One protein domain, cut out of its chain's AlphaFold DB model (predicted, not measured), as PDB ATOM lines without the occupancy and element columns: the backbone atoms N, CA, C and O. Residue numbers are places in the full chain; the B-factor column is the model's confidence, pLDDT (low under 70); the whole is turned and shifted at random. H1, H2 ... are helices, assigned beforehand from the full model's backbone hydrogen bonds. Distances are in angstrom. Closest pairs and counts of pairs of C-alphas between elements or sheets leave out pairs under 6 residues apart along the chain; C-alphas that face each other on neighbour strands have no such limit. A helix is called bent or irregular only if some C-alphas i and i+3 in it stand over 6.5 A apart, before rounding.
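AT A GLANCE: This is residues 178 to 215 and 239 to 346 of the 537 residues of an uncharacterized protein of Antrodiella citrinella (UniProt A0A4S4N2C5). This is an elongated, loose assembly of helices in two halves: H1 and H5 lie side by side, running opposite ways, in one half, and H2, H3 and H4 make a loose cluster in the other, joined where H1 meets H2 and H3 meets H5. Beyond H5 the chain folds back into H6, which touches no helix; residues 328 to 334 and 336 to 341 stick out from the body. The printed part has 146 residues with six named helices, H1 to H6 in order along the chain, and no named strand. The class is all helix, and the helix packing is part aligned, part crossed. The whole is loose, with a radius of gyration of the C-alphas of 18.3 A, and spans 55 by 33 by 26 A.

IN THESE COORDINATES: The printed part begins with H1, residues 178 to 204, the longest helix by residues, 34.8 A from first to last C-alpha; C-alpha 178 is at (141.349, -68.077, 234.572). H1 has a kink of 70 degrees near residue 185 and is irregular, with C-alphas 179 and 182 9.2 A apart. After the cut comes H2, residues 239 to 255, 23.6 A long, starting at C-alpha 239 at (114.842, -86.899, 196.408). H2 is irregular, but only just: C-alphas 241 and 244 are 6.7 A apart. H3, residues 264 to 281, measures 25.7 A, and H4 takes residues 289 to 301. H5, residues 304 to 322, measures 27.7 A and is irregular, with C-alphas 305 and 308 7.4 A apart. H6, residues 332 to 345, ends at C-alpha 345 at (142.460, -91.171, 209.935).

HOW THE PARTS SIT: H1, with residues 187 to 198 alone, touches residues 308 to 315 of H5, at a shallow tilt of 21 degrees, opposite ways; the closest C-alphas are those of Val 195 and Glu 308, 6.1 A apart. Residues 196 to 203 of H1 touch residues 248 to 255 of H2, at a shallow tilt of 15 degrees, opposite ways, with the C-alphas of Leu 203 and Met 251 closest at 5.2 A. Residues 246 to 253 of H2 touch residues 271 to 278 of H3, at a steep tilt of 63 degrees, opposite ways; the closest C-alphas are those of Met 250 and Ile 274, 6.4 A apart. Residues 264 to 268 of H3 touch residues 305 to 309 of H5, with the C-alphas of Ala 264 and Leu 305 closest at 4.9 A. Their tilt is steep, only just past shallow, at 37 degrees. H4 is close to H2, H3 and H5 but not clearly touching them; its closest C-alpha pair with H3 is Cys 268 and Ile 296, 7.4 A apart. H6 and H5 are apart, and so are H1 and H3. Every O i to N i+4 pair is within hydrogen-bond range in H3 and H4; the counts are 20 of 23 in H1, 11 of 13 in H2, 13 of 15 in H5 and 8 of 10 in H6.

THE WHOLE: The two C-alphas farthest apart are those of Glu 284 and Thr 329, 57.0 A. Residues 216 to 238 are not printed, and C-alphas 215 and 239 are 8.2 A apart across this cut, which falls in the link from H1 to H2. Of the links that are printed whole, H4 to H5 is tight, with 2 residues, H2 to H3, H3 to H4 and H5 to H6 are short, and none is long. The mean pLDDT of the printed part is 82.4; residues 208 to 215 and 328 to 346 are under 70, and H6 has a mean of 45.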
ATOM      1  N   GLU A 178     140.339 -68.241 233.519       97.38
ATOM      2  CA  GLU A 178     141.349 -68.077 234.572       97.38
ATOM      3  C   GLU A 178     142.176 -69.352 234.768       97.38
ATOM      4  O   GLU A 178     143.403 -69.282 234.848       97.38
ATOM      5  N   GLU A 179     141.519 -70.514 234.776       97.56
ATOM      6  CA  GLU A 179     142.170 -71.812 234.931       97.56
ATOM      7  C   GLU A 179     143.118 -72.103 233.766       97.56
ATOM      8  O   GLU A 179     144.273 -72.427 234.004       97.56
ATOM      9  N   LEU A 180     142.683 -71.932 232.513       97.69
ATOM     10  CA  LEU A 180     143.514 -72.160 231.321       97.69
ATOM     11  C   LEU A 180     144.664 -71.152 231.193       97.69
ATOM     12  O   LEU A 180     145.717 -71.462 230.629       97.69
ATOM     13  N   GLY A 181     144.450 -69.926 231.668       96.69
ATOM     14  CA  GLY A 181     145.318 -68.798 231.375       96.69
ATOM     15  C   GLY A 181     145.230 -68.351 229.910       96.69
ATOM     16  O   GLY A 181     144.655 -69.011 229.041       96.69
ATOM     17  N   VAL A 182     145.835 -67.198 229.613       96.06
ATOM     18  CA  VAL A 182     145.669 -66.509 228.319       96.06
ATOM     19  C   VAL A 182     146.098 -67.371 227.125       96.06
ATOM     20  O   VAL A 182     145.412 -67.375 226.104       96.06
ATOM     21  N   SER A 183     147.211 -68.105 227.235       95.94
ATOM     22  CA  SER A 183     147.774 -68.869 226.110       95.94
ATOM     23  C   SER A 183     146.869 -70.029 225.676       95.94
ATOM     24  O   SER A 183     146.458 -70.080 224.514       95.94
ATOM     25  N   LEU A 184     146.493 -70.917 226.607       97.81
ATOM     26  CA  LEU A 184     145.614 -72.050 226.305       97.81
ATOM     27  C   LEU A 184     144.201 -71.581 225.949       97.81
ATOM     28  O   LEU A 184     143.626 -72.083 224.983       97.81
ATOM     29  N   ALA A 185     143.661 -70.582 226.658       98.12
ATOM     30  CA  ALA A 185     142.341 -70.036 226.352       98.12
ATOM     31  C   ALA A 185     142.282 -69.442 224.937       98.12
ATOM     32  O   ALA A 185     141.342 -69.726 224.195       98.12
ATOM     33  N   THR A 186     143.305 -68.688 224.518       96.88
ATOM     34  CA  THR A 186     143.391 -68.170 223.141       96.88
ATOM     35  C   THR A 186     143.396 -69.308 222.130       96.88
ATOM     36  O   THR A 186     142.681 -69.241 221.136       96.88
ATOM     37  N   HIS A 187     144.145 -70.380 222.397       97.44
ATOM     38  CA  HIS A 187     144.229 -71.526 221.496       97.44
ATOM     39  C   HIS A 187     142.883 -72.244 221.314       97.44
ATOM     40  O   HIS A 187     142.458 -72.500 220.184       97.44
ATOM     41  N   VAL A 188     142.168 -72.486 222.417       97.94
ATOM     42  CA  VAL A 188     140.807 -73.051 222.401       97.94
ATOM     43  C   VAL A 188     139.850 -72.137 221.627       97.94
ATOM     44  O   VAL A 188     139.113 -72.605 220.756       97.94
ATOM     45  N   ILE A 189     139.886 -70.825 221.888       96.81
ATOM     46  CA  ILE A 189     139.026 -69.835 221.220       96.81
ATOM     47  C   ILE A 189     139.314 -69.771 219.715       96.81
ATOM     48  O   ILE A 189     138.376 -69.718 218.920       96.81
ATOM     49  N   THR A 190     140.583 -69.804 219.301       96.38
ATOM     50  CA  THR A 190     140.970 -69.801 217.885       96.38
ATOM     51  C   THR A 190     140.473 -71.054 217.169       96.38
ATOM     52  O   THR A 190     139.845 -70.935 216.115       96.38
ATOM     53  N   CYS A 191     140.687 -72.240 217.751       96.69
ATOM     54  CA  CYS A 191     140.170 -73.493 217.196       96.69
ATOM     55  C   CYS A 191     138.651 -73.431 217.032       96.69
ATOM     56  O   CYS A 191     138.106 -73.734 215.970       96.69
ATOM     57  N   ARG A 192     137.956 -72.955 218.063       94.88
ATOM     58  CA  ARG A 192     136.510 -72.799 218.027       94.88
ATOM     59  C   ARG A 192     136.046 -71.812 216.953       94.88
ATOM     60  O   ARG A 192     135.081 -72.091 216.246       94.88
ATOM     61  N   GLY A 193     136.728 -70.678 216.805       94.69
ATOM     62  CA  GLY A 193     136.459 -69.716 215.737       94.69
ATOM     63  C   GLY A 193     136.560 -70.361 214.354       94.69
ATOM     64  O   GLY A 193     135.678 -70.155 213.520       94.69
ATOM     65  N   ALA A 194     137.569 -71.209 214.138       95.25
ATOM     66  CA  ALA A 194     137.728 -71.970 212.901       95.25
ATOM     67  C   ALA A 194     136.601 -72.996 212.688       95.25
ATOM     68  O   ALA A 194     136.069 -73.091 211.583       95.25
ATOM     69  N   VAL A 195     136.180 -73.715 213.736       93.88
ATOM     70  CA  VAL A 195     135.043 -74.654 213.675       93.88
ATOM     71  C   VAL A 195     133.746 -73.927 213.311       93.88
ATOM     72  O   VAL A 195     133.035 -74.342 212.395       93.88
ATOM     73  N   VAL A 196     133.446 -72.805 213.970       90.94
ATOM     74  CA  VAL A 196     132.251 -72.001 213.670       90.94
ATOM     75  C   VAL A 196     132.310 -71.455 212.245       90.94
ATOM     76  O   VAL A 196     131.324 -71.556 211.517       90.94
ATOM     77  N   ALA A 197     133.459 -70.926 211.812       91.75
ATOM     78  CA  ALA A 197     133.646 -70.447 210.446       91.75
ATOM     79  C   ALA A 197     133.429 -71.568 209.416       91.75
ATOM     80  O   ALA A 197     132.737 -71.357 208.421       91.75
ATOM     81  N   HIS A 198     133.940 -72.772 209.683       92.88
ATOM     82  CA  HIS A 198     133.728 -73.946 208.842       92.88
ATOM     83  C   HIS A 198     132.242 -74.325 208.745       92.88
ATOM     84  O   HIS A 198     131.713 -74.466 207.641       92.88
ATOM     85  N   ARG A 199     131.535 -74.417 209.877       91.81
ATOM     86  CA  ARG A 199     130.093 -74.722 209.895       91.81
ATOM     87  C   ARG A 199     129.271 -73.652 209.173       91.81
ATOM     88  O   ARG A 199     128.367 -73.982 208.407       91.81
ATOM     89  N   MET A 200     129.611 -72.374 209.352       89.88
ATOM     90  CA  MET A 200     128.968 -71.270 208.631       89.88
ATOM     91  C   MET A 200     129.239 -71.335 207.129       89.88
ATOM     92  O   MET A 200     128.326 -71.104 206.333       89.88
ATOM     93  N   HIS A 201     130.456 -71.698 206.724       90.56
ATOM     94  CA  HIS A 201     130.792 -71.923 205.321       90.56
ATOM     95  C   HIS A 201     129.949 -73.055 204.713       90.56
ATOM     96  O   HIS A 201     129.421 -72.892 203.619       90.56
ATOM     97  N   LEU A 202     129.732 -74.162 205.432       89.12
ATOM     98  CA  LEU A 202     128.845 -75.234 204.964       89.12
ATOM     99  C   LEU A 202     127.370 -74.802 204.861       89.12
ATOM    100  O   LEU A 202     126.670 -75.216 203.937       89.12
ATOM    101  N   LEU A 203     126.896 -73.969 205.796       87.81
ATOM    102  CA  LEU A 203     125.521 -73.456 205.805       87.81
ATOM    103  C   LEU A 203     125.257 -72.456 204.666       87.81
ATOM    104  O   LEU A 203     124.178 -72.463 204.071       87.81
ATOM    105  N   THR A 204     126.220 -71.568 204.413       86.62
ATOM    106  CA  THR A 204     126.144 -70.511 203.387       86.62
ATOM    107  C   THR A 204     126.527 -71.006 202.000       86.62
ATOM    108  O   THR A 204     126.032 -70.476 201.003       86.62
ATOM    109  N   GLY A 205     127.356 -72.046 201.933       82.94
ATOM    110  CA  GLY A 205     127.641 -72.778 200.715       82.94
ATOM    111  C   GLY A 205     126.362 -73.370 200.129       82.94
ATOM    112  O   GLY A 205     125.484 -73.864 200.843       82.94
ATOM    113  N   GLY A 206     126.243 -73.319 198.800       76.44
ATOM    114  CA  GLY A 206     125.194 -74.061 198.107       76.44
ATOM    115  C   GLY A 206     125.252 -75.546 198.494       76.44
ATOM    116  O   GLY A 206     126.339 -76.046 198.797       76.44
ATOM    117  N   PRO A 207     124.112 -76.266 198.506       75.06
ATOM    118  CA  PRO A 207     124.131 -77.706 198.730       75.06
ATOM    119  C   PRO A 207     125.117 -78.313 197.739       75.06
ATOM    120  O   PRO A 207     124.952 -78.115 196.532       75.06
ATOM    121  N   ARG A 208     126.160 -78.987 198.247       68.81
ATOM    122  CA  ARG A 208     127.185 -79.544 197.365       68.81
ATOM    123  C   ARG A 208     126.494 -80.404 196.311       68.81
ATOM    124  O   ARG A 208     125.594 -81.178 196.674       68.81
ATOM    125  N   PRO A 209     126.815 -80.195 195.023       58.41
ATOM    126  CA  PRO A 209     126.042 -80.769 193.949       58.41
ATOM    127  C   PRO A 209     126.045 -82.287 194.087       58.41
ATOM    128  O   PRO A 209     127.038 -82.962 193.839       58.41
ATOM    129  N   ALA A 210     124.877 -82.845 194.398       52.94
ATOM    130  CA  ALA A 210     124.597 -84.269 194.249       52.94
ATOM    131  C   ALA A 210     124.553 -84.678 192.757       52.94
ATOM    132  O   ALA A 210     123.934 -85.680 192.403       52.94
ATOM    133  N   GLU A 211     125.181 -83.899 191.868       48.03
ATOM    134  CA  GLU A 211     125.169 -84.031 190.410       48.03
ATOM    135  C   GLU A 211     125.687 -85.403 189.945       48.03
ATOM    136  O   GLU A 211     125.343 -85.858 188.852       48.03
ATOM    137  N   ALA A 212     126.415 -86.125 190.803       47.16
ATOM    138  CA  ALA A 212     126.884 -87.487 190.555       47.16
ATOM    139  C   ALA A 212     125.973 -88.610 191.107       47.16
ATOM    140  O   ALA A 212     126.110 -89.771 190.708       47.16
ATOM    141  N   LEU A 213     125.015 -88.316 191.990       53.44
ATOM    142  CA  LEU A 213     124.319 -89.334 192.782       53.44
ATOM    143  C   LEU A 213     123.001 -89.744 192.141       53.44
ATOM    144  O   LEU A 213     121.890 -89.407 192.555       53.44
ATOM    145  N   ALA A 214     123.143 -90.528 191.077       52.47
ATOM    146  CA  ALA A 214     122.028 -91.184 190.428       52.47
ATOM    147  C   ALA A 214     121.389 -92.223 191.370       52.47
ATOM    148  O   ALA A 214     121.667 -93.418 191.266       52.47
ATOM    149  N   CYS A 215     120.378 -91.798 192.133       57.56
ATOM    150  CA  CYS A 215     119.319 -92.674 192.666       57.56
ATOM    151  C   CYS A 215     118.699 -93.583 191.567       57.56
ATOM    152  O   CYS A 215     117.977 -94.537 191.837       57.56
ATOM    153  N   CYS A 239     113.750 -87.122 195.457       82.62
ATOM    154  CA  CYS A 239     114.842 -86.899 196.408       82.62
ATOM    155  C   CYS A 239     115.808 -85.774 196.006       82.62
ATOM    156  O   CYS A 239     116.325 -85.110 196.897       82.62
ATOM    157  N   ALA A 240     116.019 -85.519 194.709       80.69
ATOM    158  CA  ALA A 240     116.886 -84.431 194.254       80.69
ATOM    159  C   ALA A 240     116.323 -83.058 194.660       80.69
ATOM    160  O   ALA A 240     117.062 -82.208 195.146       80.69
ATOM    161  N   GLY A 241     115.000 -82.874 194.568       83.75
ATOM    162  CA  GLY A 241     114.329 -81.655 195.034       83.75
ATOM    163  C   GLY A 241     114.262 -81.532 196.563       83.75
ATOM    164  O   GLY A 241     114.209 -80.424 197.097       83.75
ATOM    165  N   ASN A 242     114.290 -82.659 197.279       87.06
ATOM    166  CA  ASN A 242     114.285 -82.684 198.745       87.06
ATOM    167  C   ASN A 242     115.684 -82.492 199.356       87.06
ATOM    168  O   ASN A 242     115.782 -82.019 200.490       87.06
ATOM    169  N   TRP A 243     116.758 -82.791 198.619       86.94
ATOM    170  CA  TRP A 243     118.134 -82.696 199.117       86.94
ATOM    171  C   TRP A 243     118.529 -81.293 199.598       86.94
ATOM    172  O   TRP A 243     118.956 -81.189 200.744       86.94
ATOM    173  N   PRO A 244     118.315 -80.197 198.843       88.06
ATOM    174  CA  PRO A 244     118.630 -78.854 199.332       88.06
ATOM    175  C   PRO A 244     117.936 -78.493 200.651       88.06
ATOM    176  O   PRO A 244     118.491 -77.755 201.464       88.06
ATOM    177  N   LYS A 245     116.719 -79.008 200.877       87.31
ATOM    178  CA  LYS A 245     115.975 -78.790 202.126       87.31
ATOM    179  C   LYS A 245     116.598 -79.578 203.276       87.31
ATOM    180  O   LYS A 245     116.804 -79.012 204.346       87.31
ATOM    181  N   LEU A 246     116.915 -80.854 203.040       86.44
ATOM    182  CA  LEU A 246     117.579 -81.707 204.022       86.44
ATOM    183  C   LEU A 246     118.977 -81.175 204.367       86.44
ATOM    184  O   LEU A 246     119.288 -81.063 205.544       86.44
ATOM    185  N   TRP A 247     119.764 -80.753 203.376       88.38
ATOM    186  CA  TRP A 247     121.072 -80.121 203.573       88.38
ATOM    187  C   TRP A 247     120.979 -78.889 204.469       88.38
ATOM    188  O   TRP A 247     121.671 -78.810 205.477       88.38
ATOM    189  N   LYS A 248     120.077 -77.947 204.159       88.69
ATOM    190  CA  LYS A 248     119.881 -76.752 204.994       88.69
ATOM    191  C   LYS A 248     119.487 -77.113 206.423       88.69
ATOM    192  O   LYS A 248     120.028 -76.535 207.357       88.69
ATOM    193  N   LEU A 249     118.576 -78.073 206.598       88.75
ATOM    194  CA  LEU A 249     118.193 -78.552 207.928       88.75
ATOM    195  C   LEU A 249     119.387 -79.177 208.661       88.75
ATOM    196  O   LEU A 249     119.579 -78.905 209.843       88.75
ATOM    197  N   MET A 250     120.194 -79.976 207.961       88.12
ATOM    198  CA  MET A 250     121.387 -80.602 208.518       88.12
ATOM    199  C   MET A 250     122.410 -79.566 208.967       88.12
ATOM    200  O   MET A 250     122.852 -79.609 210.110       88.12
ATOM    201  N   MET A 251     122.725 -78.595 208.112       90.25
ATOM    202  CA  MET A 251     123.700 -77.554 208.431       90.25
ATOM    203  C   MET A 251     123.213 -76.633 209.552       90.25
ATOM    204  O   MET A 251     123.995 -76.288 210.431       90.25
ATOM    205  N   LEU A 252     121.919 -76.290 209.589       88.94
ATOM    206  CA  LEU A 252     121.339 -75.543 210.711       88.94
ATOM    207  C   LEU A 252     121.482 -76.309 212.029       88.94
ATOM    208  O   LEU A 252     121.861 -75.723 213.037       88.94
ATOM    209  N   ARG A 253     121.226 -77.622 212.017       88.31
ATOM    210  CA  ARG A 253     121.407 -78.476 213.198       88.31
ATOM    211  C   ARG A 253     122.865 -78.613 213.608       88.31
ATOM    212  O   ARG A 253     123.137 -78.651 214.796       88.31
ATOM    213  N   MET A 254     123.794 -78.655 212.659       87.12
ATOM    214  CA  MET A 254     125.223 -78.667 212.969       87.12
ATOM    215  C   MET A 254     125.709 -77.356 213.577       87.12
ATOM    216  O   MET A 254     126.524 -77.370 214.492       87.12
ATOM    217  N   VAL A 255     125.219 -76.219 213.085       88.00
ATOM    218  CA  VAL A 255     125.530 -74.908 213.669       88.00
ATOM    219  C   VAL A 255     125.015 -74.808 215.109       88.00
ATOM    220  O   VAL A 255     125.697 -74.230 215.947       88.00
ATOM    221  N   ASP A 256     123.855 -75.402 215.389       87.31
ATOM    222  CA  ASP A 256     123.217 -75.452 216.715       87.31
ATOM    223  C   ASP A 256     123.792 -76.546 217.638       87.31
ATOM    224  O   ASP A 256     123.476 -76.598 218.821       87.31
ATOM    225  N   MET A 257     124.623 -77.451 217.110       88.00
ATOM    226  CA  MET A 257     125.137 -78.586 217.871       88.00
ATOM    227  C   MET A 257     126.202 -78.143 218.877       88.00
ATOM    228  O   MET A 257     127.235 -77.580 218.501       88.00
ATOM    229  N   GLU A 258     125.962 -78.474 220.143       87.25
ATOM    230  CA  GLU A 258     126.957 -78.403 221.211       87.25
ATOM    231  C   GLU A 258     128.007 -79.508 221.015       87.25
ATOM    232  O   GLU A 258     127.659 -80.661 220.755       87.25
ATOM    233  N   GLY A 259     129.291 -79.168 221.139       90.69
ATOM    234  CA  GLY A 259     130.391 -80.116 220.944       90.69
ATOM    235  C   GLY A 259     131.087 -80.006 219.584       90.69
ATOM    236  O   GLY A 259     130.564 -79.420 218.633       90.69
ATOM    237  N   CYS A 260     132.290 -80.577 219.504       91.12
ATOM    238  CA  CYS A 260     133.057 -80.719 218.266       91.12
ATOM    239  C   CYS A 260     132.862 -82.106 217.644       91.12
ATOM    240  O   CYS A 260     132.792 -83.117 218.342       91.12
ATOM    241  N   ILE A 261     132.855 -82.156 216.316       91.25
ATOM    242  CA  ILE A 261     132.868 -83.386 215.527       91.25
ATOM    243  C   ILE A 261     134.316 -83.854 215.401       91.25
ATOM    244  O   ILE A 261     135.126 -83.221 214.721       91.25
ATOM    245  N   CYS A 262     134.637 -84.964 216.060       88.94
ATOM    246  CA  CYS A 262     136.012 -85.456 216.184       88.94
ATOM    247  C   CYS A 262     136.336 -86.579 215.199       88.94
ATOM    248  O   CYS A 262     137.498 -86.917 214.989       88.94
ATOM    249  N   SER A 263     135.319 -87.139 214.547       90.94
ATOM    250  CA  SER A 263     135.483 -88.176 213.541       90.94
ATOM    251  C   SER A 263     134.414 -88.091 212.449       90.94
ATOM    252  O   SER A 263     133.341 -87.513 212.632       90.94
ATOM    253  N   ALA A 264     134.680 -88.734 211.307       89.31
ATOM    254  CA  ALA A 264     133.664 -88.917 210.267       89.31
ATOM    255  C   ALA A 264     132.462 -89.732 210.773       89.31
ATOM    256  O   ALA A 264     131.338 -89.516 210.326       89.31
ATOM    257  N   ALA A 265     132.685 -90.653 211.716       91.38
ATOM    258  CA  ALA A 265     131.623 -91.454 212.311       91.38
ATOM    259  C   ALA A 265     130.659 -90.589 213.135       91.38
ATOM    260  O   ALA A 265     129.448 -90.763 213.007       91.38
ATOM    261  N   ASP A 266     131.177 -89.620 213.897       88.88
ATOM    262  CA  ASP A 266     130.355 -88.679 214.668       88.88
ATOM    263  C   ASP A 266     129.478 -87.843 213.735       88.88
ATOM    264  O   ASP A 266     128.267 -87.759 213.926       88.88
ATOM    265  N   MET A 267     130.069 -87.310 212.660       88.38
ATOM    266  CA  MET A 267     129.333 -86.569 211.635       88.38
ATOM    267  C   MET A 267     128.220 -87.424 211.014       88.38
ATOM    268  O   MET A 267     127.080 -86.977 210.909       88.38
ATOM    269  N   CYS A 268     128.527 -88.663 210.617       90.81
ATOM    270  CA  CYS A 268     127.535 -89.594 210.078       90.81
ATOM    271  C   CYS A 268     126.404 -89.865 211.079       90.81
ATOM    272  O   CYS A 268     125.238 -89.809 210.696       90.81
ATOM    273  N   ALA A 269     126.724 -90.091 212.355       92.56
ATOM    274  CA  ALA A 269     125.729 -90.319 213.400       92.56
ATOM    275  C   ALA A 269     124.811 -89.098 213.600       92.56
ATOM    276  O   ALA A 269     123.590 -89.244 213.745       92.56
ATOM    277  N   THR A 270     125.364 -87.882 213.537       89.19
ATOM    278  CA  THR A 270     124.572 -86.646 213.547       89.19
ATOM    279  C   THR A 270     123.648 -86.579 212.328       89.19
ATOM    280  O   THR A 270     122.447 -86.331 212.475       89.19
ATOM    281  N   LEU A 271     124.174 -86.827 211.124       90.00
ATOM    282  CA  LEU A 271     123.394 -86.800 209.883       90.00
ATOM    283  C   LEU A 271     122.268 -87.848 209.896       90.00
ATOM    284  O   LEU A 271     121.141 -87.536 209.503       90.00
ATOM    285  N   ASP A 272     122.532 -89.043 210.431       92.25
ATOM    286  CA  ASP A 272     121.547 -90.113 210.600       92.25
ATOM    287  C   ASP A 272     120.433 -89.699 211.560       92.25
ATOM    288  O   ASP A 272     119.252 -89.892 211.262       92.25
ATOM    289  N   THR A 273     120.787 -89.062 212.677       92.00
ATOM    290  CA  THR A 273     119.820 -88.547 213.657       92.00
ATOM    291  C   THR A 273     118.909 -87.489 213.030       92.00
ATOM    292  O   THR A 273     117.685 -87.536 213.180       92.00
ATOM    293  N   ILE A 274     119.478 -86.560 212.255       88.94
ATOM    294  CA  ILE A 274     118.718 -85.511 211.559       88.94
ATOM    295  C   ILE A 274     117.798 -86.122 210.501       88.94
ATOM    296  O   ILE A 274     116.636 -85.724 210.368       88.94
ATOM    297  N   ARG A 275     118.287 -87.124 209.768       89.44
ATOM    298  CA  ARG A 275     117.505 -87.855 208.772       89.44
ATOM    299  C   ARG A 275     116.334 -88.608 209.403       89.44
ATOM    300  O   ARG A 275     115.221 -88.538 208.882       89.44
ATOM    301  N   GLN A 276     116.558 -89.300 210.519       90.94
ATOM    302  CA  GLN A 276     115.505 -89.994 211.265       90.94
ATOM    303  C   GLN A 276     114.449 -89.006 211.774       90.94
ATOM    304  O   GLN A 276     113.249 -89.226 211.588       90.94
ATOM    305  N   PHE A 277     114.879 -87.867 212.322       88.81
ATOM    306  CA  PHE A 277     113.973 -86.796 212.732       88.81
ATOM    307  C   PHE A 277     113.123 -86.283 211.556       88.81
ATOM    308  O   PHE A 277     111.902 -86.152 211.675       88.81
ATOM    309  N   GLN A 278     113.731 -86.066 210.387       86.44
ATOM    310  CA  GLN A 278     113.014 -85.634 209.186       86.44
ATOM    311  C   GLN A 278     111.986 -86.676 208.713       86.44
ATOM    312  O   GLN A 278     110.871 -86.306 208.338       86.44
ATOM    313  N   ALA A 279     112.338 -87.965 208.755       87.75
ATOM    314  CA  ALA A 279     111.446 -89.054 208.363       87.75
ATOM    315  C   ALA A 279     110.180 -89.104 209.237       87.75
ATOM    316  O   ALA A 279     109.094 -89.375 208.726       87.75
ATOM    317  N   THR A 280     110.301 -88.783 210.529       90.31
ATOM    318  CA  THR A 280     109.144 -88.690 211.439       90.31
ATOM    319  C   THR A 280     108.322 -87.411 211.255       90.31
ATOM    320  O   THR A 280     107.099 -87.459 211.355       90.31
ATOM    321  N   SER A 281     108.966 -86.277 210.960       88.56
ATOM    322  CA  SER A 281     108.300 -84.965 210.928       88.56
ATOM    323  C   SER A 281     107.625 -84.654 209.590       88.56
ATOM    324  O   SER A 281     106.557 -84.046 209.554       88.56
ATOM    325  N   THR A 282     108.243 -85.043 208.473       88.00
ATOM    326  CA  THR A 282     107.790 -84.691 207.116       88.00
ATOM    327  C   THR A 282     108.049 -85.848 206.143       88.00
ATOM    328  O   THR A 282     109.028 -85.800 205.389       88.00
ATOM    329  N   PRO A 283     107.182 -86.878 206.107       84.44
ATOM    330  CA  PRO A 283     107.399 -88.080 205.295       84.44
ATOM    331  C   PRO A 283     107.550 -87.780 203.796       84.44
ATOM    332  O   PRO A 283     108.353 -88.390 203.099       84.44
ATOM    333  N   GLU A 284     106.829 -86.774 203.297       81.75
ATOM    334  CA  GLU A 284     106.862 -86.356 201.886       81.75
ATOM    335  C   GLU A 284     108.204 -85.732 201.464       81.75
ATOM    336  O   GLU A 284     108.541 -85.686 200.281       81.75
ATOM    337  N   SER A 285     108.991 -85.258 202.435       81.19
ATOM    338  CA  SER A 285     110.316 -84.673 202.204       81.19
ATOM    339  C   SER A 285     111.452 -85.686 202.380       81.19
ATOM    340  O   SER A 285     112.622 -85.305 202.326       81.19
ATOM    341  N   GLN A 286     111.131 -86.968 202.583       85.94
ATOM    342  CA  GLN A 286     112.129 -87.991 202.858       85.94
ATOM    343  C   GLN A 286     113.027 -88.249 201.641       85.94
ATOM    344  O   GLN A 286     112.603 -88.294 200.481       85.94
ATOM    345  N   VAL A 287     114.307 -88.436 201.935       85.31
ATOM    346  CA  VAL A 287     115.324 -88.887 200.991       85.31
ATOM    347  C   VAL A 287     115.497 -90.400 201.159       85.31
ATOM    348  O   VAL A 287     115.626 -90.893 202.285       85.31
ATOM    349  N   CYS A 288     115.472 -91.153 200.055       87.50
ATOM    350  CA  CYS A 288     115.623 -92.609 200.095       87.50
ATOM    351  C   CYS A 288     117.030 -93.021 200.565       87.50
ATOM    352  O   CYS A 288     117.986 -92.258 200.417       87.50
ATOM    353  N   ASP A 289     117.165 -94.239 201.105       88.12
ATOM    354  CA  ASP A 289     118.437 -94.738 201.660       88.12
ATOM    355  C   ASP A 289     119.579 -94.689 200.649       88.12
ATOM    356  O   ASP A 289     120.677 -94.266 200.981       88.12
ATOM    357  N   GLN A 290     119.309 -95.046 199.394       84.31
ATOM    358  CA  GLN A 290     120.329 -95.062 198.346       84.31
ATOM    359  C   GLN A 290     120.869 -93.667 198.024       84.31
ATOM    360  O   GLN A 290     122.074 -93.502 197.853       84.31
ATOM    361  N   PHE A 291     119.994 -92.661 197.942       83.38
ATOM    362  CA  PHE A 291     120.435 -91.287 197.707       83.38
ATOM    363  C   PHE A 291     121.228 -90.772 198.908       83.38
ATOM    364  O   PHE A 291     122.269 -90.153 198.727       83.38
ATOM    365  N   TYR A 292     120.760 -91.059 200.125       87.06
ATOM    366  CA  TYR A 292     121.447 -90.647 201.343       87.06
ATOM    367  C   TYR A 292     122.836 -91.286 201.481       87.06
ATOM    368  O   TYR A 292     123.802 -90.573 201.719       87.06
ATOM    369  N   LEU A 293     122.971 -92.595 201.251       87.44
ATOM    370  CA  LEU A 293     124.274 -93.273 201.256       87.44
ATOM    371  C   LEU A 293     125.225 -92.687 200.212       87.44
ATOM    372  O   LEU A 293     126.389 -92.445 200.508       87.44
ATOM    373  N   GLY A 294     124.710 -92.402 199.014       83.31
ATOM    374  CA  GLY A 294     125.477 -91.722 197.982       83.31
ATOM    375  C   GLY A 294     125.971 -90.345 198.429       83.31
ATOM    376  O   GLY A 294     127.120 -89.988 198.188       83.31
ATOM    377  N   VAL A 295     125.121 -89.576 199.113       83.00
ATOM    378  CA  VAL A 295     125.490 -88.267 199.667       83.00
ATOM    379  C   VAL A 295     126.604 -88.415 200.692       83.00
ATOM    380  O   VAL A 295     127.576 -87.673 200.617       83.00
ATOM    381  N   ILE A 296     126.485 -89.361 201.625       87.56
ATOM    382  CA  ILE A 296     127.521 -89.614 202.633       87.56
ATOM    383  C   ILE A 296     128.849 -89.971 201.956       87.56
ATOM    384  O   ILE A 296     129.877 -89.405 202.312       87.56
ATOM    385  N   GLU A 297     128.828 -90.828 200.933       85.25
ATOM    386  CA  GLU A 297     130.023 -91.175 200.157       85.25
ATOM    387  C   GLU A 297     130.645 -89.946 199.471       85.25
ATOM    388  O   GLU A 297     131.859 -89.759 199.532       85.25
ATOM    389  N   ALA A 298     129.829 -89.077 198.868       81.38
ATOM    390  CA  ALA A 298     130.310 -87.850 198.236       81.38
ATOM    391  C   ALA A 298     130.898 -86.860 199.257       81.38
ATOM    392  O   ALA A 298     131.967 -86.302 199.029       81.38
ATOM    393  N   LEU A 299     130.243 -86.673 200.408       85.25
ATOM    394  CA  LEU A 299     130.745 -85.814 201.485       85.25
ATOM    395  C   LEU A 299     132.053 -86.345 202.083       85.25
ATOM    396  O   LEU A 299     132.913 -85.552 202.469       85.25
ATOM    397  N   GLU A 300     132.209 -87.666 202.162       87.81
ATOM    398  CA  GLU A 300     133.447 -88.311 202.600       87.81
ATOM    399  C   GLU A 300     134.578 -88.094 201.586       87.81
ATOM    400  O   GLU A 300     135.680 -87.702 201.973       87.81
ATOM    401  N   GLN A 301     134.305 -88.292 200.290       84.19
ATOM    402  CA  GLN A 301     135.269 -88.061 199.203       84.19
ATOM    403  C   GLN A 301     135.738 -86.604 199.154       84.19
ATOM    404  O   GLN A 301     136.931 -86.339 199.004       84.19
ATOM    405  N   ASP A 302     134.815 -85.671 199.367       83.88
ATOM    406  CA  ASP A 302     135.086 -84.238 199.455       83.88
ATOM    407  C   ASP A 302     135.784 -83.826 200.765       83.88
ATOM    408  O   ASP A 302     136.132 -82.658 200.956       83.88
ATOM    409  N   GLY A 303     135.959 -84.761 201.703       88.88
ATOM    410  CA  GLY A 303     136.569 -84.524 203.006       88.88
ATOM    411  C   GLY A 303     135.719 -83.689 203.964       88.88
ATOM    412  O   GLY A 303     136.218 -83.323 205.028       88.88
ATOM    413  N   VAL A 304     134.453 -83.408 203.634       87.19
ATOM    414  CA  VAL A 304     133.537 -82.609 204.465       87.19
ATOM    415  C   VAL A 304     133.300 -83.291 205.806       87.19
ATOM    416  O   VAL A 304     133.361 -82.629 206.837       87.19
ATOM    417  N   LEU A 305     133.117 -84.616 205.818       86.12
ATOM    418  CA  LEU A 305     132.850 -85.354 207.061       86.12
ATOM    419  C   LEU A 305     134.035 -85.347 208.039       86.12
ATOM    420  O   LEU A 305     133.851 -85.573 209.230       86.12
ATOM    421  N   ARG A 306     135.249 -85.073 207.547       91.81
ATOM    422  CA  ARG A 306     136.479 -85.024 208.352       91.81
ATOM    423  C   ARG A 306     137.004 -83.608 208.562       91.81
ATOM    424  O   ARG A 306     137.994 -83.444 209.264       91.81
ATOM    425  N   ALA A 307     136.423 -82.598 207.919       93.00
ATOM    426  CA  ALA A 307     136.992 -81.253 207.893       93.00
ATOM    427  C   ALA A 307     137.049 -80.634 209.296       93.00
ATOM    428  O   ALA A 307     138.100 -80.141 209.698       93.00
ATOM    429  N   GLU A 308     135.971 -80.745 210.072       93.81
ATOM    430  CA  GLU A 308     135.951 -80.280 211.462       93.81
ATOM    431  C   GLU A 308     136.947 -81.050 212.342       93.81
ATOM    432  O   GLU A 308     137.773 -80.436 213.016       93.81
ATOM    433  N   ALA A 309     136.960 -82.384 212.244       93.31
ATOM    434  CA  ALA A 309     137.915 -83.234 212.954       93.31
ATOM    435  C   ALA A 309     139.375 -82.872 212.629       93.31
ATOM    436  O   ALA A 309     140.227 -82.856 213.512       93.31
ATOM    437  N   LYS A 310     139.676 -82.522 211.370       95.00
ATOM    438  CA  LYS A 310     141.005 -82.051 210.955       95.00
ATOM    439  C   LYS A 310     141.370 -80.714 211.590       95.00
ATOM    440  O   LYS A 310     142.522 -80.556 211.975       95.00
ATOM    441  N   LEU A 311     140.429 -79.774 211.700       96.00
ATOM    442  CA  LEU A 311     140.670 -78.483 212.354       96.00
ATOM    443  C   LEU A 311     141.000 -78.676 213.836       96.00
ATOM    444  O   LEU A 311     142.002 -78.151 214.318       96.00
ATOM    445  N   VAL A 312     140.190 -79.473 214.536       96.00
ATOM    446  CA  VAL A 312     140.394 -79.767 215.960       96.00
ATOM    447  C   VAL A 312     141.686 -80.555 216.171       96.00
ATOM    448  O   VAL A 312     142.509 -80.174 216.998       96.00
ATOM    449  N   GLY A 313     141.921 -81.592 215.365       95.25
ATOM    450  CA  GLY A 313     143.143 -82.391 215.413       95.25
ATOM    451  C   GLY A 313     144.403 -81.571 215.129       95.25
ATOM    452  O   GLY A 313     145.404 -81.743 215.816       95.25
ATOM    453  N   ALA A 314     144.361 -80.632 214.178       96.31
ATOM    454  CA  ALA A 314     145.477 -79.723 213.915       96.31
ATOM    455  C   ALA A 314     145.763 -78.801 215.112       96.31
ATOM    456  O   ALA A 314     146.923 -78.588 215.455       96.31
ATOM    457  N   ALA A 315     144.724 -78.299 215.785       96.75
ATOM    458  CA  ALA A 315     144.894 -77.496 216.993       96.75
ATOM    459  C   ALA A 315     145.470 -78.317 218.161       96.75
ATOM    460  O   ALA A 315     146.339 -77.828 218.880       96.75
ATOM    461  N   VAL A 316     145.043 -79.571 218.336       96.56
ATOM    462  CA  VAL A 316     145.619 -80.482 219.341       96.56
ATOM    463  C   VAL A 316     147.086 -80.794 219.024       96.56
ATOM    464  O   VAL A 316     147.928 -80.725 219.914       96.56
ATOM    465  N   GLN A 317     147.421 -81.063 217.759       95.25
ATOM    466  CA  GLN A 317     148.808 -81.274 217.327       95.25
ATOM    467  C   GLN A 317     149.690 -80.056 217.613       95.25
ATOM    468  O   GLN A 317     150.801 -80.202 218.112       95.25
ATOM    469  N   ASP A 318     149.185 -78.848 217.373       95.75
ATOM    470  CA  ASP A 318     149.903 -77.620 217.715       95.75
ATOM    471  C   ASP A 318     150.165 -77.499 219.229       95.75
ATOM    472  O   ASP A 318     151.240 -77.059 219.630       95.75
ATOM    473  N   LEU A 319     149.255 -77.971 220.094       95.62
ATOM    474  CA  LEU A 319     149.551 -78.074 221.530       95.62
ATOM    475  C   LEU A 319     150.680 -79.065 221.815       95.62
ATOM    476  O   LEU A 319     151.547 -78.756 222.633       95.62
ATOM    477  N   TYR A 320     150.698 -80.216 221.137       95.25
ATOM    478  CA  TYR A 320     151.779 -81.186 221.305       95.25
ATOM    479  C   TYR A 320     153.146 -80.593 220.964       95.25
ATOM    480  O   TYR A 320     154.093 -80.768 221.728       95.25
ATOM    481  N   PHE A 321     153.227 -79.817 219.880       93.06
ATOM    482  CA  PHE A 321     154.453 -79.116 219.504       93.06
ATOM    483  C   PHE A 321     154.825 -77.998 220.484       93.06
ATOM    484  O   PHE A 321     155.985 -77.880 220.871       93.06
ATOM    485  N   ARG A 322     153.862 -77.174 220.914       94.06
ATOM    486  CA  ARG A 322     154.131 -76.024 221.801       94.06
ATOM    487  C   ARG A 322     154.630 -76.422 223.185       94.06
ATOM    488  O   ARG A 322     155.407 -75.678 223.779       94.06
ATOM    489  N   TYR A 323     154.155 -77.550 223.697       92.88
ATOM    490  CA  TYR A 323     154.501 -78.052 225.025       92.88
ATOM    491  C   TYR A 323     155.535 -79.178 224.980       92.88
ATOM    492  O   TYR A 323     155.735 -79.824 225.997       92.88
ATOM    493  N   ASP A 324     156.190 -79.400 223.835       92.94
ATOM    494  CA  ASP A 324     157.287 -80.364 223.680       92.94
ATOM    495  C   ASP A 324     156.955 -81.735 224.294       92.94
ATOM    496  O   ASP A 324     157.668 -82.270 225.144       92.94
ATOM    497  N   PHE A 325     155.781 -82.270 223.945       88.94
ATOM    498  CA  PHE A 325     155.374 -83.575 224.450       88.94
ATOM    499  C   PHE A 325     156.316 -84.650 223.907       88.94
ATOM    500  O   PHE A 325     156.407 -84.860 222.697       88.94
ATOM    501  N   ASP A 326     156.981 -85.360 224.817       82.81
ATOM    502  CA  ASP A 326     157.826 -86.492 224.464       82.81
ATOM    503  C   ASP A 326     156.946 -87.677 224.040       82.81
ATOM    504  O   ASP A 326     156.451 -88.457 224.859       82.81
ATOM    505  N   MET A 327     156.748 -87.798 222.728       72.50
ATOM    506  CA  MET A 327     155.956 -88.859 222.105       72.50
ATOM    507  C   MET A 327     156.577 -90.258 222.266       72.50
ATOM    508  O   MET A 327     155.915 -91.239 221.915       72.50
ATOM    509  N   ASP A 328     157.811 -90.357 222.778       65.56
ATOM    510  CA  ASP A 328     158.526 -91.608 223.042       65.56
ATOM    511  C   ASP A 328     158.488 -92.009 224.530       65.56
ATOM    512  O   ASP A 328     158.844 -93.141 224.879       65.56
ATOM    513  N   THR A 329     158.000 -91.140 225.427       57.59
ATOM    514  CA  THR A 329     157.806 -91.483 226.846       57.59
ATOM    515  C   THR A 329     156.600 -92.393 227.062       57.59
ATOM    516  O   THR A 329     155.549 -91.945 227.489       57.59
ATOM    517  N   GLY A 330     156.764 -93.688 226.780       49.81
ATOM    518  CA  GLY A 330     156.353 -94.836 227.608       49.81
ATOM    519  C   GLY A 330     154.945 -94.956 228.225       49.81
ATOM    520  O   GLY A 330     154.692 -95.980 228.858       49.81
ATOM    521  N   ASP A 331     154.002 -94.032 228.031       54.16
ATOM    522  CA  ASP A 331     152.568 -94.198 228.332       54.16
ATOM    523  C   ASP A 331     151.915 -95.047 227.205       54.16
ATOM    524  O   ASP A 331     150.849 -94.747 226.651       54.16
ATOM    525  N   ASP A 332     152.634 -96.118 226.848       47.38
ATOM    526  CA  ASP A 332     152.684 -96.812 225.557       47.38
ATOM    527  C   ASP A 332     151.369 -97.517 225.209       47.38
ATOM    528  O   ASP A 332     151.037 -97.688 224.041       47.38
ATOM    529  N   GLU A 333     150.551 -97.866 226.202       53.31
ATOM    530  CA  GLU A 333     149.253 -98.499 225.948       53.31
ATOM    531  C   GLU A 333     148.223 -97.494 225.397       53.31
ATOM    532  O   GLU A 333     147.382 -97.836 224.564       53.31
ATOM    533  N   THR A 334     148.331 -96.218 225.778       51.25
ATOM    534  CA  THR A 334     147.446 -95.142 225.299       51.25
ATOM    535  C   THR A 334     147.945 -94.548 223.983       51.25
ATOM    536  O   THR A 334     147.152 -94.311 223.071       51.25
ATOM    537  N   VAL A 335     149.265 -94.372 223.841       47.34
ATOM    538  CA  VAL A 335     149.888 -93.849 222.611       47.34
ATOM    539  C   VAL A 335     149.863 -94.884 221.478       47.34
ATOM    540  O   VAL A 335     149.679 -94.507 220.320       47.34
ATOM    541  N   ALA A 336     149.963 -96.188 221.765       44.19
ATOM    542  CA  ALA A 336     149.798 -97.228 220.746       44.19
ATOM    543  C   ALA A 336     148.351 -97.318 220.231       44.19
ATOM    544  O   ALA A 336     148.147 -97.441 219.021       44.19
ATOM    545  N   ASN A 337     147.349 -97.180 221.111       48.16
ATOM    546  CA  ASN A 337     145.945 -97.084 220.698       48.16
ATOM    547  C   ASN A 337     145.702 -95.829 219.846       48.16
ATOM    548  O   ASN A 337     145.103 -95.940 218.775       48.16
ATOM    549  N   PHE A 338     146.280 -94.686 220.240       47.22
ATOM    550  CA  PHE A 338     146.280 -93.450 219.452       47.22
ATOM    551  C   PHE A 338     146.919 -93.659 218.071       47.22
ATOM    552  O   PHE A 338     146.256 -93.472 217.060       47.22
ATOM    553  N   ARG A 339     148.153 -94.176 217.975       43.84
ATOM    554  CA  ARG A 339     148.799 -94.476 216.679       43.84
ATOM    555  C   ARG A 339     147.963 -95.433 215.819       43.84
ATOM    556  O   ARG A 339     147.951 -95.282 214.596       43.84
ATOM    557  N   SER A 340     147.242 -96.385 216.414       43.31
ATOM    558  CA  SER A 340     146.398 -97.340 215.679       43.31
ATOM    559  C   SER A 340     145.099 -96.737 215.120       43.31
ATOM    560  O   SER A 340     144.647 -97.174 214.060       43.31
ATOM    561  N   ASP A 341     144.523 -95.724 215.776       41.56
ATOM    562  CA  ASP A 341     143.298 -95.055 215.319       41.56
ATOM    563  C   ASP A 341     143.587 -93.779 214.517       41.56
ATOM    564  O   ASP A 341     142.957 -93.551 213.483       41.56
ATOM    565  N   SER A 342     144.630 -93.018 214.857       39.88
ATOM    566  CA  SER A 342     145.107 -91.889 214.053       39.88
ATOM    567  C   SER A 342     145.658 -92.345 212.696       39.88
ATOM    568  O   SER A 342     145.407 -91.685 211.694       39.88
ATOM    569  N   SER A 343     146.341 -93.492 212.592       39.91
ATOM    570  CA  SER A 343     146.832 -94.001 211.292       39.91
ATOM    571  C   SER A 343     145.720 -94.460 210.338       39.91
ATOM    572  O   SER A 343     145.932 -94.510 209.126       39.91
ATOM    573  N   LYS A 344     144.505 -94.733 210.841       43.25
ATOM    574  CA  LYS A 344     143.306 -94.948 210.006       43.25
ATOM    575  C   LYS A 344     142.685 -93.628 209.528       43.25
ATOM    576  O   LYS A 344     141.984 -93.613 208.517       43.25
ATOM    577  N   ILE A 345     142.954 -92.526 210.231       41.62
ATOM    578  CA  ILE A 345     142.460 -91.171 209.935       41.62
ATOM    579  C   ILE A 345     143.468 -90.383 209.068       41.62
ATOM    580  O   ILE A 345     143.053 -89.551 208.256       41.62
ATOM    581  N   TYR A 346     144.763 -90.711 209.145       42.47
ATOM    582  CA  TYR A 346     145.866 -90.037 208.452       42.47
ATOM    583  C   TYR A 346     146.834 -91.040 207.787       42.47
ATOM    584  O   TYR A 346     147.669 -91.633 208.470       42.47
TER     585      TYR A 346